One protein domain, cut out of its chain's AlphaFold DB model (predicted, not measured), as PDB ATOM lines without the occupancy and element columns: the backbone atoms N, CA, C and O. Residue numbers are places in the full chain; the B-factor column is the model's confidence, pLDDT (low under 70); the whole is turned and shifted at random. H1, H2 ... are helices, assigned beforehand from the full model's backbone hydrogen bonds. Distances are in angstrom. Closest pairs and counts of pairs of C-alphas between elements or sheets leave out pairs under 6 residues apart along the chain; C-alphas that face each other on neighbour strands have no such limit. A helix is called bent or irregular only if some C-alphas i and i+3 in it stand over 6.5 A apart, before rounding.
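This is residues 48 to 123 of the 164 residues of the protein "RNaseH_C domain-containing protein" of Maribacter sp (UniProt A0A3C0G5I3). Three short helices sit as a triangle, set at steep angles and not side by side: H1 packs on H3, while H2 meets H1 by a few residues near its own first half. A long loop, residues 59 to 85, folds in close to the middle of the domain and then swings wide to a turn about Gly 78, so that this turn and the last residue of H2, Glu 98, lie at opposite ends of the domain. The printed part has 76 residues with three named helices, in the order H1, H2, H3, and no named strand; the class is all helix, with 37 of the 76 residues, under half, in named elements. The whole is compact, with a radius of gyration of the C-alphas of 11.9 A, and its outline is rounded, with spans of 35 by 29 by 22 A.

The printed part begins with H1, residues 48 to 58. After a long link of 27 residues comes H2, residues 86 to 98. H1 and H2 only just touch, with 3 pairs of C-alphas within 8 A. The closest C-alphas of the two are those of Leu 57 and Lys 89, 7.1 A apart. H2 touches H1 with residues 89 to 93 alone. Their lines stand at a steep tilt of 60 degrees, opposite ways, and their centres are 11.1 A apart. After a short link of 6 residues follows H3, residues 105 to 117. H3 touches H1, with 7 pairs of C-alphas within 8 A. The closest C-alphas of these two are those of Ile 56 and Asn 113, 5.3 A apart. H1 and H3 stand at a steep tilt of 56 degrees and run opposite ways, with 11.6 A from centre to centre. H2 and H3 are near each other: no pair of their C-alphas is within 8 A, but 6 pairs are within 10 A. In H1 and H2 every pair of O of residue i and N of residue i+4 is within hydrogen-bond range; in H3 it is 8 of 9. No helix is bent or irregular.

H1 starts with C-alpha 48 at (-25.774, 4.661, -5.836) and ends with C-alpha 58 at (-11.702, -0.510, -6.416), a length of 15.0 A. The loop of residues 59 to 85 has Val 68 with its C-alpha at (-9.475, -5.255, -2.337), and the mean of the C-alphas is at (-12.557, -3.196, -1.914). Farther along the same loop, C-alpha 78 is at (4.960, 3.021, -3.030). H2 runs from Lys 86 to Glu 98, 18.5 A from first to last C-alpha. H3 runs from Glu 105 to Ile 117, 18.8 A long, and its last C-alpha is at (-15.666, 4.604, 2.199). After H3, residues 119 to 121 are a helical run too short to bear a name.

The two C-alphas farthest apart are those of Gly 78 and Glu 98, at 34.9 A. The first and last printed C-alphas, those of Pro 48 and Pro 123, are 21.3 A apart. The printed part has no cut. The link from H1 to H2 is long, and the C-alphas of its residues 59 to 85 lie 4 to 19 A from the mean of all C-alphas; the link from H2 to H3 is short. The mean pLDDT of the printed part is 90.4, and the model's confidence is under 70 at residues 101 to 103, in the link between H2 and H3.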
ATOM      1  N   PRO A  48     -26.721   4.256  -6.880       88.81
ATOM      2  CA  PRO A  48     -25.774   4.661  -5.836       88.81
ATOM      3  C   PRO A  48     -25.235   3.483  -5.015       88.81
ATOM      4  O   PRO A  48     -24.070   3.470  -4.631       88.81
ATOM      5  N   LYS A  49     -26.050   2.442  -4.790       87.94
ATOM      6  CA  LYS A  49     -25.615   1.220  -4.093       87.94
ATOM      7  C   LYS A  49     -24.566   0.436  -4.885       87.94
ATOM      8  O   LYS A  49     -23.592  -0.032  -4.306       87.94
ATOM      9  N   LEU A  50     -24.763   0.290  -6.198       90.44
ATOM     10  CA  LEU A  50     -23.823  -0.437  -7.055       90.44
ATOM     11  C   LEU A  50     -22.514   0.337  -7.182       90.44
ATOM     12  O   LEU A  50     -21.455  -0.261  -7.035       90.44
ATOM     13  N   ASN A  51     -22.587   1.654  -7.370       91.94
ATOM     14  CA  ASN A  51     -21.403   2.505  -7.462       91.94
ATOM     15  C   ASN A  51     -20.629   2.575  -6.139       91.94
ATOM     16  O   ASN A  51     -19.401   2.596  -6.157       91.94
ATOM     17  N   LEU A  52     -21.314   2.524  -4.993       93.69
ATOM     18  CA  LEU A  52     -20.656   2.399  -3.693       93.69
ATOM     19  C   LEU A  52     -19.893   1.072  -3.576       93.69
ATOM     20  O   LEU A  52     -18.717   1.079  -3.230       93.69
ATOM     21  N   ILE A  53     -20.516  -0.064  -3.907       93.25
ATOM     22  CA  ILE A  53     -19.834  -1.373  -3.892       93.25
ATOM     23  C   ILE A  53     -18.657  -1.377  -4.875       93.25
ATOM     24  O   ILE A  53     -17.573  -1.864  -4.549       93.25
ATOM     25  N   ASP A  54     -18.855  -0.803  -6.060       94.00
ATOM     26  CA  ASP A  54     -17.831  -0.646  -7.086       94.00
ATOM     27  C   ASP A  54     -16.616   0.121  -6.540       94.00
ATOM     28  O   ASP A  54     -15.479  -0.347  -6.686       94.00
ATOM     29  N   LYS A  55     -16.862   1.235  -5.843       94.81
ATOM     30  CA  LYS A  55     -15.839   2.045  -5.176       94.81
ATOM     31  C   LYS A  55     -15.158   1.283  -4.036       94.81
ATOM     32  O   LYS A  55     -13.935   1.269  -3.970       94.81
ATOM     33  N   ILE A  56     -15.905   0.562  -3.196       95.88
ATOM     34  CA  ILE A  56     -15.337  -0.262  -2.114       95.88
ATOM     35  C   ILE A  56     -14.377  -1.321  -2.674       95.88
ATOM     36  O   ILE A  56     -13.288  -1.517  -2.132       95.88
ATOM     37  N   LEU A  57     -14.737  -1.983  -3.776       95.56
ATOM     38  CA  LEU A  57     -13.886  -2.986  -4.423       95.56
ATOM     39  C   LEU A  57     -12.636  -2.361  -5.064       95.56
ATOM     40  O   LEU A  57     -11.528  -2.883  -4.907       95.56
ATOM     41  N   SER A  58     -12.802  -1.242  -5.770       95.50
ATOM     42  CA  SER A  58     -11.702  -0.510  -6.416       95.50
ATOM     43  C   SER A  58     -10.771   0.202  -5.432       95.50
ATOM     44  O   SER A  58      -9.631   0.483  -5.792       95.50
ATOM     45  N   GLY A  59     -11.234   0.485  -4.216       94.88
ATOM     46  CA  GLY A  59     -10.568   1.420  -3.317       94.88
ATOM     47  C   GLY A  59     -10.727   2.875  -3.769       94.88
ATOM     48  O   GLY A  59     -11.386   3.176  -4.767       94.88
ATOM     49  N   ASP A  60     -10.089   3.768  -3.025       94.19
ATOM     50  CA  ASP A  60     -10.001   5.191  -3.317       94.19
ATOM     51  C   ASP A  60      -8.556   5.673  -3.175       94.19
ATOM     52  O   ASP A  60      -8.051   5.894  -2.077       94.19
ATOM     53  N   THR A  61      -7.873   5.838  -4.305       91.88
ATOM     54  CA  THR A  61      -6.486   6.315  -4.330       91.88
ATOM     55  C   THR A  61      -6.348   7.747  -3.812       91.88
ATOM     56  O   THR A  61      -5.298   8.070  -3.260       91.88
ATOM     57  N   GLY A  62      -7.370   8.597  -3.977       89.75
ATOM     58  CA  GLY A  62      -7.352   9.976  -3.478       89.75
ATOM     59  C   GLY A  62      -7.275  10.027  -1.953       89.75
ATOM     60  O   GLY A  62      -6.519  10.828  -1.408       89.75
ATOM     61  N   ASP A  63      -7.951   9.080  -1.302       90.75
ATOM     62  CA  ASP A  63      -7.979   8.916   0.156       90.75
ATOM     63  C   ASP A  63      -6.958   7.885   0.673       90.75
ATOM     64  O   ASP A  63      -6.953   7.526   1.851       90.75
ATOM     65  N   GLY A  64      -6.078   7.376  -0.196       92.88
ATOM     66  CA  GLY A  64      -5.059   6.391   0.176       92.88
ATOM     67  C   GLY A  64      -5.619   5.009   0.544       92.88
ATOM     68  O   GLY A  64      -4.965   4.248   1.256       92.88
ATOM     69  N   ILE A  65      -6.807   4.653   0.058       95.12
ATOM     70  CA  ILE A  65      -7.476   3.371   0.303       95.12
ATOM     71  C   ILE A  65      -7.237   2.437  -0.889       95.12
ATOM     72  O   ILE A  65      -7.738   2.691  -1.985       95.12
ATOM     73  N   PRO A  66      -6.480   1.338  -0.743       96.50
ATOM     74  CA  PRO A  66      -6.153   0.508  -1.890       96.50
ATOM     75  C   PRO A  66      -7.301  -0.433  -2.286       96.50
ATOM     76  O   PRO A  66      -8.239  -0.661  -1.519       96.50
ATOM     77  N   ASN A  67      -7.240  -1.011  -3.489       96.00
ATOM     78  CA  ASN A  67      -8.249  -1.975  -3.936       96.00
ATOM     79  C   ASN A  67      -8.237  -3.265  -3.098       96.00
ATOM     80  O   ASN A  67      -7.269  -3.562  -2.395       96.00
ATOM     81  N   VAL A  68      -9.301  -4.064  -3.192       95.00
ATOM     82  CA  VAL A  68      -9.475  -5.255  -2.337       95.00
ATOM     83  C   VAL A  68      -8.491  -6.397  -2.600       95.00
ATOM     84  O   VAL A  68      -8.411  -7.328  -1.803       95.00
ATOM     85  N   LEU A  69      -7.726  -6.347  -3.690       94.62
ATOM     86  CA  LEU A  69      -6.668  -7.317  -4.001       94.62
ATOM     87  C   LEU A  69      -5.273  -6.842  -3.576       94.62
ATOM     88  O   LEU A  69      -4.286  -7.540  -3.812       94.62
ATOM     89  N   SER A  70      -5.178  -5.643  -3.010       93.75
ATOM     90  CA  SER A  70      -3.923  -5.006  -2.621       93.75
ATOM     91  C   SER A  70      -3.823  -4.918  -1.100       93.75
ATOM     92  O   SER A  70      -4.837  -4.895  -0.397       93.75
ATOM     93  N   ARG A  71      -2.591  -4.881  -0.590       91.56
ATOM     94  CA  ARG A  71      -2.315  -4.803   0.850       91.56
ATOM     95  C   ARG A  71      -2.661  -3.425   1.416       91.56
ATOM     96  O   ARG A  71      -2.889  -2.473   0.678       91.56
ATOM     97  N   ASP A  72      -2.721  -3.335   2.740       90.25
ATOM     98  CA  ASP A  72      -3.051  -2.097   3.466       90.25
ATOM     99  C   ASP A  72      -1.990  -1.010   3.284       90.25
ATOM    100  O   ASP A  72      -2.305   0.171   3.194       90.25
ATOM    101  N   ASP A  73      -0.735  -1.425   3.173       91.81
ATOM    102  CA  ASP A  73       0.451  -0.585   3.088       91.81
ATOM    103  C   ASP A  73       0.887  -0.283   1.648       91.81
ATOM    104  O   ASP A  73       1.907   0.375   1.451       91.81
ATOM    105  N   THR A  74       0.114  -0.695   0.633       92.06
ATOM    106  CA  THR A  74       0.484  -0.547  -0.785       92.06
ATOM    107  C   THR A  74       0.904   0.883  -1.134       92.06
ATOM    108  O   THR A  74       1.938   1.079  -1.764       92.06
ATOM    109  N   PHE A  75       0.160   1.899  -0.691       91.38
ATOM    110  CA  PHE A  75       0.523   3.292  -0.974       91.38
ATOM    111  C   PHE A  75       1.649   3.827  -0.087       91.38
ATOM    112  O   PHE A  75       2.444   4.639  -0.551       91.38
ATOM    113  N   VAL A  76       1.754   3.348   1.156       90.62
ATOM    114  CA  VAL A  76       2.828   3.734   2.086       90.62
ATOM    115  C   VAL A  76       4.183   3.253   1.566       90.62
ATOM    116  O   VAL A  76       5.163   3.992   1.601       90.62
ATOM    117  N   ASN A  77       4.218   2.042   1.012       91.31
ATOM    118  CA  ASN A  77       5.423   1.425   0.465       91.31
ATOM    119  C   ASN A  77       5.706   1.836  -0.993       91.31
ATOM    120  O   ASN A  77       6.694   1.388  -1.574       91.31
ATOM    121  N   GLY A  78       4.847   2.655  -1.612       90.06
ATOM    122  CA  GLY A  78       4.960   3.021  -3.030       90.06
ATOM    123  C   GLY A  78       4.774   1.840  -3.994       90.06
ATOM    124  O   GLY A  78       5.232   1.888  -5.138       90.06
ATOM    125  N   GLU A  79       4.126   0.767  -3.542       92.00
ATOM    126  CA  GLU A  79       3.843  -0.416  -4.344       92.00
ATOM    127  C   GLU A  79       2.723  -0.148  -5.357       92.00
ATOM    128  O   GLU A  79       1.843   0.699  -5.179       92.00
ATOM    129  N   ARG A  80       2.726  -0.920  -6.446       92.50
ATOM    130  CA  ARG A  80       1.610  -0.914  -7.392       92.50
ATOM    131  C   ARG A  80       0.484  -1.792  -6.871       92.50
ATOM    132  O   ARG A  80       0.716  -2.912  -6.428       92.50
ATOM    133  N   GLN A  81      -0.742  -1.308  -7.018       94.56
ATOM    134  CA  GLN A  81      -1.929  -2.096  -6.722       94.56
ATOM    135  C   GLN A  81      -2.040  -3.327  -7.631       94.56
ATOM    136  O   GLN A  81      -1.774  -3.261  -8.836       94.56
ATOM    137  N   THR A  82      -2.522  -4.432  -7.068       94.25
ATOM    138  CA  THR A  82      -2.869  -5.639  -7.821       94.25
ATOM    139  C   THR A  82      -4.018  -5.329  -8.787       94.25
ATOM    140  O   THR A  82      -5.054  -4.830  -8.345       94.25
ATOM    141  N   PRO A  83      -3.908  -5.639 -10.093       93.31
ATOM    142  CA  PRO A  83      -4.977  -5.354 -11.045       93.31
ATOM    143  C   PRO A  83      -6.283  -6.090 -10.710       93.31
ATOM    144  O   PRO A  83      -6.334  -7.323 -10.665       93.31
ATOM    145  N   LEU A  84      -7.365  -5.327 -10.542       93.44
ATOM    146  CA  LEU A  84      -8.724  -5.844 -10.387       93.44
ATOM    147  C   LEU A  84      -9.444  -5.780 -11.740       93.44
ATOM    148  O   LEU A  84      -9.836  -4.711 -12.203       93.44
ATOM    149  N   SER A  85      -9.596  -6.929 -12.402       93.62
ATOM    150  CA  SER A  85     -10.290  -6.990 -13.691       93.62
ATOM    151  C   SER A  85     -11.805  -6.861 -13.526       93.62
ATOM    152  O   SER A  85     -12.369  -7.286 -12.518       93.62
ATOM    153  N   LYS A  86     -12.481  -6.355 -14.567       92.31
ATOM    154  CA  LYS A  86     -13.946  -6.218 -14.594       92.31
ATOM    155  C   LYS A  86     -14.664  -7.533 -14.263       92.31
ATOM    156  O   LYS A  86     -15.524  -7.553 -13.397       92.31
ATOM    157  N   LYS A  87     -14.221  -8.648 -14.860       93.06
ATOM    158  CA  LYS A  87     -14.786  -9.984 -14.610       93.06
ATOM    159  C   LYS A  87     -14.657 -10.427 -13.146       93.06
ATOM    160  O   LYS A  87     -15.588 -11.007 -12.602       93.06
ATOM    161  N   LYS A  88     -13.508 -10.170 -12.501       91.19
ATOM    162  CA  LYS A  88     -13.320 -10.487 -11.073       91.19
ATOM    163  C   LYS A  88     -14.228  -9.629 -10.202       91.19
ATOM    164  O   LYS A  88     -14.800 -10.132  -9.247       91.19
ATOM    165  N   LYS A  89     -14.361  -8.353 -10.554       92.44
ATOM    166  CA  LYS A  89     -15.218  -7.408  -9.849       92.44
ATOM    167  C   LYS A  89     -16.686  -7.824  -9.897       92.44
ATOM    168  O   LYS A  89     -17.317  -7.892  -8.856       92.44
ATOM    169  N   GLU A  90     -17.193  -8.160 -11.082       91.94
ATOM    170  CA  GLU A  90     -18.563  -8.652 -11.273       91.94
ATOM    171  C   GLU A  90     -18.823  -9.929 -10.459       91.94
ATOM    172  O   GLU A  90     -19.829 -10.003  -9.760       91.94
ATOM    173  N   ALA A  91     -17.884 -10.884 -10.467       91.00
ATOM    174  CA  ALA A  91     -17.983 -12.093  -9.647       91.00
ATOM    175  C   ALA A  91     -18.020 -11.775  -8.141       91.00
ATOM    176  O   ALA A  91     -18.900 -12.251  -7.437       91.00
ATOM    177  N   MET A  92     -17.133 -10.898  -7.653       91.38
ATOM    178  CA  MET A  92     -17.133 -10.473  -6.246       91.38
ATOM    179  C   MET A  92     -18.423  -9.745  -5.853       91.38
ATOM    180  O   MET A  92     -18.915  -9.925  -4.745       91.38
ATOM    181  N   MET A  93     -18.984  -8.917  -6.741       90.12
ATOM    182  CA  MET A  93     -20.268  -8.248  -6.499       90.12
ATOM    183  C   MET A  93     -21.406  -9.260  -6.357       90.12
ATOM    184  O   MET A  93     -22.260  -9.086  -5.486       90.12
ATOM    185  N   GLN A  94     -21.400 -10.316  -7.175       89.25
ATOM    186  CA  GLN A  94     -22.354 -11.415  -7.066       89.25
ATOM    187  C   GLN A  94     -22.172 -12.180  -5.746       89.25
ATOM    188  O   GLN A  94     -23.139 -12.316  -4.998       89.25
ATOM    189  N   ASP A  95     -20.939 -12.566  -5.406       87.81
ATOM    190  CA  ASP A  95     -20.599 -13.254  -4.150       87.81
ATOM    191  C   ASP A  95     -21.069 -12.460  -2.916       87.81
ATOM    192  O   ASP A  95     -21.683 -13.018  -2.004       87.81
ATOM    193  N   ILE A  96     -20.853 -11.136  -2.906       86.38
ATOM    194  CA  ILE A  96     -21.339 -10.237  -1.843       86.38
ATOM    195  C   ILE A  96     -22.867 -10.260  -1.762       86.38
ATOM    196  O   ILE A  96     -23.417 -10.306  -0.661       86.38
ATOM    197  N   SER A  97     -23.556 -10.215  -2.906       85.38
ATOM    198  CA  SER A  97     -25.022 -10.195  -2.947       85.38
ATOM    199  C   SER A  97     -25.652 -11.505  -2.468       85.38
ATOM    200  O   SER A  97     -26.698 -11.477  -1.821       85.38
ATOM    201  N   GLU A  98     -24.998 -12.636  -2.734       86.00
ATOM    202  CA  GLU A  98     -25.459 -13.978  -2.360       86.00
ATOM    203  C   GLU A  98     -24.950 -14.411  -0.971       86.00
ATOM    204  O   GLU A  98     -25.340 -15.466  -0.472       86.00
ATOM    205  N   ALA A  99     -24.099 -13.599  -0.330       78.00
ATOM    206  CA  ALA A  99     -23.394 -13.919   0.913       78.00
ATOM    207  C   ALA A  99     -22.567 -15.224   0.835       78.00
ATOM    208  O   ALA A  99     -22.389 -15.932   1.829       78.00
ATOM    209  N   VAL A 100     -22.031 -15.533  -0.348       71.94
ATOM    210  CA  VAL A 100     -21.223 -16.728  -0.635       71.94
ATOM    211  C   VAL A 100     -19.737 -16.350  -0.655       71.94
ATOM    212  O   VAL A 100     -19.369 -15.244  -1.026       71.94
ATOM    213  N   GLY A 101     -18.844 -17.253  -0.228       60.78
ATOM    214  CA  GLY A 101     -17.393 -17.051  -0.388       60.78
ATOM    215  C   GLY A 101     -16.752 -16.000   0.537       60.78
ATOM    216  O   GLY A 101     -15.611 -15.597   0.311       60.78
ATOM    217  N   LEU A 102     -17.439 -15.599   1.613       66.06
ATOM    218  CA  LEU A 102     -17.030 -14.543   2.561       66.06
ATOM    219  C   LEU A 102     -15.800 -14.882   3.438       66.06
ATOM    220  O   LEU A 102     -15.485 -14.156   4.377       66.06
ATOM    221  N   SER A 103     -15.091 -15.981   3.167       61.41
ATOM    222  CA  SER A 103     -13.849 -16.373   3.856       61.41
ATOM    223  C   SER A 103     -12.578 -16.034   3.072       61.41
ATOM    224  O   SER A 103     -11.471 -16.283   3.553       61.41
ATOM    225  N   ALA A 104     -12.710 -15.478   1.868       72.69
ATOM    226  CA  ALA A 104     -11.572 -15.136   1.029       72.69
ATOM    227  C   ALA A 104     -10.806 -13.907   1.561       72.69
ATOM    228  O   ALA A 104     -11.396 -12.960   2.079       72.69
ATOM    229  N   GLU A 105      -9.485 -13.883   1.367       79.56
ATOM    230  CA  GLU A 105      -8.595 -12.792   1.808       79.56
ATOM    231  C   GLU A 105      -9.049 -11.409   1.300       79.56
ATOM    232  O   GLU A 105      -8.992 -10.415   2.025       79.56
ATOM    233  N   TRP A 106      -9.604 -11.347   0.085       88.94
ATOM    234  CA  TRP A 106     -10.135 -10.106  -0.484       88.94
ATOM    235  C   TRP A 106     -11.355  -9.571   0.282       88.94
ATOM    236  O   TRP A 106     -11.566  -8.359   0.320       88.94
ATOM    237  N   TYR A 107     -12.145 -10.433   0.931       91.31
ATOM    238  CA  TYR A 107     -13.333 -10.010   1.673       91.31
ATOM    239  C   TYR A 107     -12.961  -9.262   2.960       91.31
ATOM    240  O   TYR A 107     -13.595  -8.269   3.322       91.31
ATOM    241  N   ARG A 108     -11.849  -9.640   3.598       92.31
ATOM    242  CA  ARG A 108     -11.256  -8.869   4.702       92.31
ATOM    243  C   ARG A 108     -10.871  -7.454   4.251       92.31
ATOM    244  O   ARG A 108     -11.041  -6.497   5.006       92.31
ATOM    245  N   ASN A 109     -10.368  -7.295   3.025       94.19
ATOM    246  CA  ASN A 109     -10.067  -5.980   2.444       94.19
ATOM    247  C   ASN A 109     -11.333  -5.217   2.048       94.19
ATOM    248  O   ASN A 109     -11.388  -4.001   2.223       94.19
ATOM    249  N   TYR A 110     -12.364  -5.918   1.575       94.56
ATOM    250  CA  TYR A 110     -13.676  -5.331   1.321       94.56
ATOM    251  C   TYR A 110     -14.260  -4.719   2.599       94.56
ATOM    252  O   TYR A 110     -14.637  -3.553   2.586       94.56
ATOM    253  N   GLN A 111     -14.253  -5.445   3.721       93.31
ATOM    254  CA  GLN A 111     -14.734  -4.928   5.008       93.31
ATOM    255  C   GLN A 111     -13.933  -3.714   5.495       93.31
ATOM    256  O   GLN A 111     -14.514  -2.761   6.016       93.31
ATOM    257  N   ARG A 112     -12.603  -3.724   5.315       94.19
ATOM    258  CA  ARG A 112     -11.751  -2.552   5.583       94.19
ATOM    259  C   ARG A 112     -12.228  -1.356   4.758       94.19
ATOM    260  O   ARG A 112     -12.510  -0.307   5.323       94.19
ATOM    261  N   ASN A 113     -12.338  -1.524   3.442       96.00
ATOM    262  CA  ASN A 113     -12.735  -0.450   2.533       96.00
ATOM    263  C   ASN A 113     -14.150   0.042   2.818       96.00
ATOM    264  O   ASN A 113     -14.381   1.244   2.810       96.00
ATOM    265  N   GLN A 114     -15.076  -0.860   3.134       95.44
ATOM    266  CA  GLN A 114     -16.438  -0.507   3.506       95.44
ATOM    267  C   GLN A 114     -16.441   0.420   4.722       95.44
ATOM    268  O   GLN A 114     -17.070   1.466   4.675       95.44
ATOM    269  N   LYS A 115     -15.679   0.102   5.777       95.00
ATOM    270  CA  LYS A 115     -15.580   0.966   6.966       95.00
ATOM    271  C   LYS A 115     -15.015   2.359   6.685       95.00
ATOM    272  O   LYS A 115     -15.291   3.270   7.456       95.00
ATOM    273  N   LEU A 116     -14.197   2.502   5.644       94.38
ATOM    274  CA  LEU A 116     -13.518   3.756   5.312       94.38
ATOM    275  C   LEU A 116     -14.271   4.591   4.263       94.38
ATOM    276  O   LEU A 116     -14.172   5.808   4.296       94.38
ATOM    277  N   ILE A 117     -15.015   3.953   3.353       95.06
ATOM    278  CA  ILE A 117     -15.666   4.604   2.199       95.06
ATOM    279  C   ILE A 117     -17.176   4.784   2.413       95.06
ATOM    280  O   ILE A 117     -17.761   5.771   1.966       95.06
ATOM    281  N   ASP A 118     -17.837   3.822   3.062       94.75
ATOM    282  CA  ASP A 118     -19.284   3.864   3.271       94.75
ATOM    283  C   ASP A 118     -19.614   4.789   4.448       94.75
ATOM    284  O   ASP A 118     -19.346   4.475   5.611       94.75
ATOM    285  N   LEU A 119     -20.258   5.921   4.156       92.44
ATOM    286  CA  LEU A 119     -20.625   6.929   5.154       92.44
ATOM    287  C   LEU A 119     -21.572   6.372   6.227       92.44
ATOM    288  O   LEU A 119     -21.630   6.913   7.336       92.44
ATOM    289  N   THR A 120     -22.284   5.275   5.954       90.44
ATOM    290  CA  THR A 120     -23.133   4.619   6.959       90.44
ATOM    291  C   THR A 120     -22.325   3.959   8.072       90.44
ATOM    292  O   THR A 120     -22.824   3.855   9.195       90.44
ATOM    293  N   GLN A 121     -21.067   3.596   7.800       93.50
ATOM    294  CA  GLN A 121     -20.140   2.983   8.756       93.50
ATOM    295  C   GLN A 121     -19.485   4.001   9.700       93.50
ATOM    296  O   GLN A 121     -18.681   3.619  10.552       93.50
ATOM    297  N   THR A 122     -19.836   5.288   9.590       91.88
ATOM    298  CA  THR A 122     -19.341   6.335  10.493       91.88
ATOM    299  C   THR A 122     -19.600   5.945  11.960       91.88
ATOM    300  O   THR A 122     -20.748   5.660  12.316       91.88
ATOM    301  N   PRO A 123     -18.580   5.960  12.844       94.44
ATOM    302  CA  PRO A 123     -18.737   5.599  14.251       94.44
ATOM    303  C   PRO A 123     -19.845   6.385  14.962       94.44
ATOM    304  O   PRO A 123     -19.869   7.616  14.907       94.44
TER     305      PRO A 123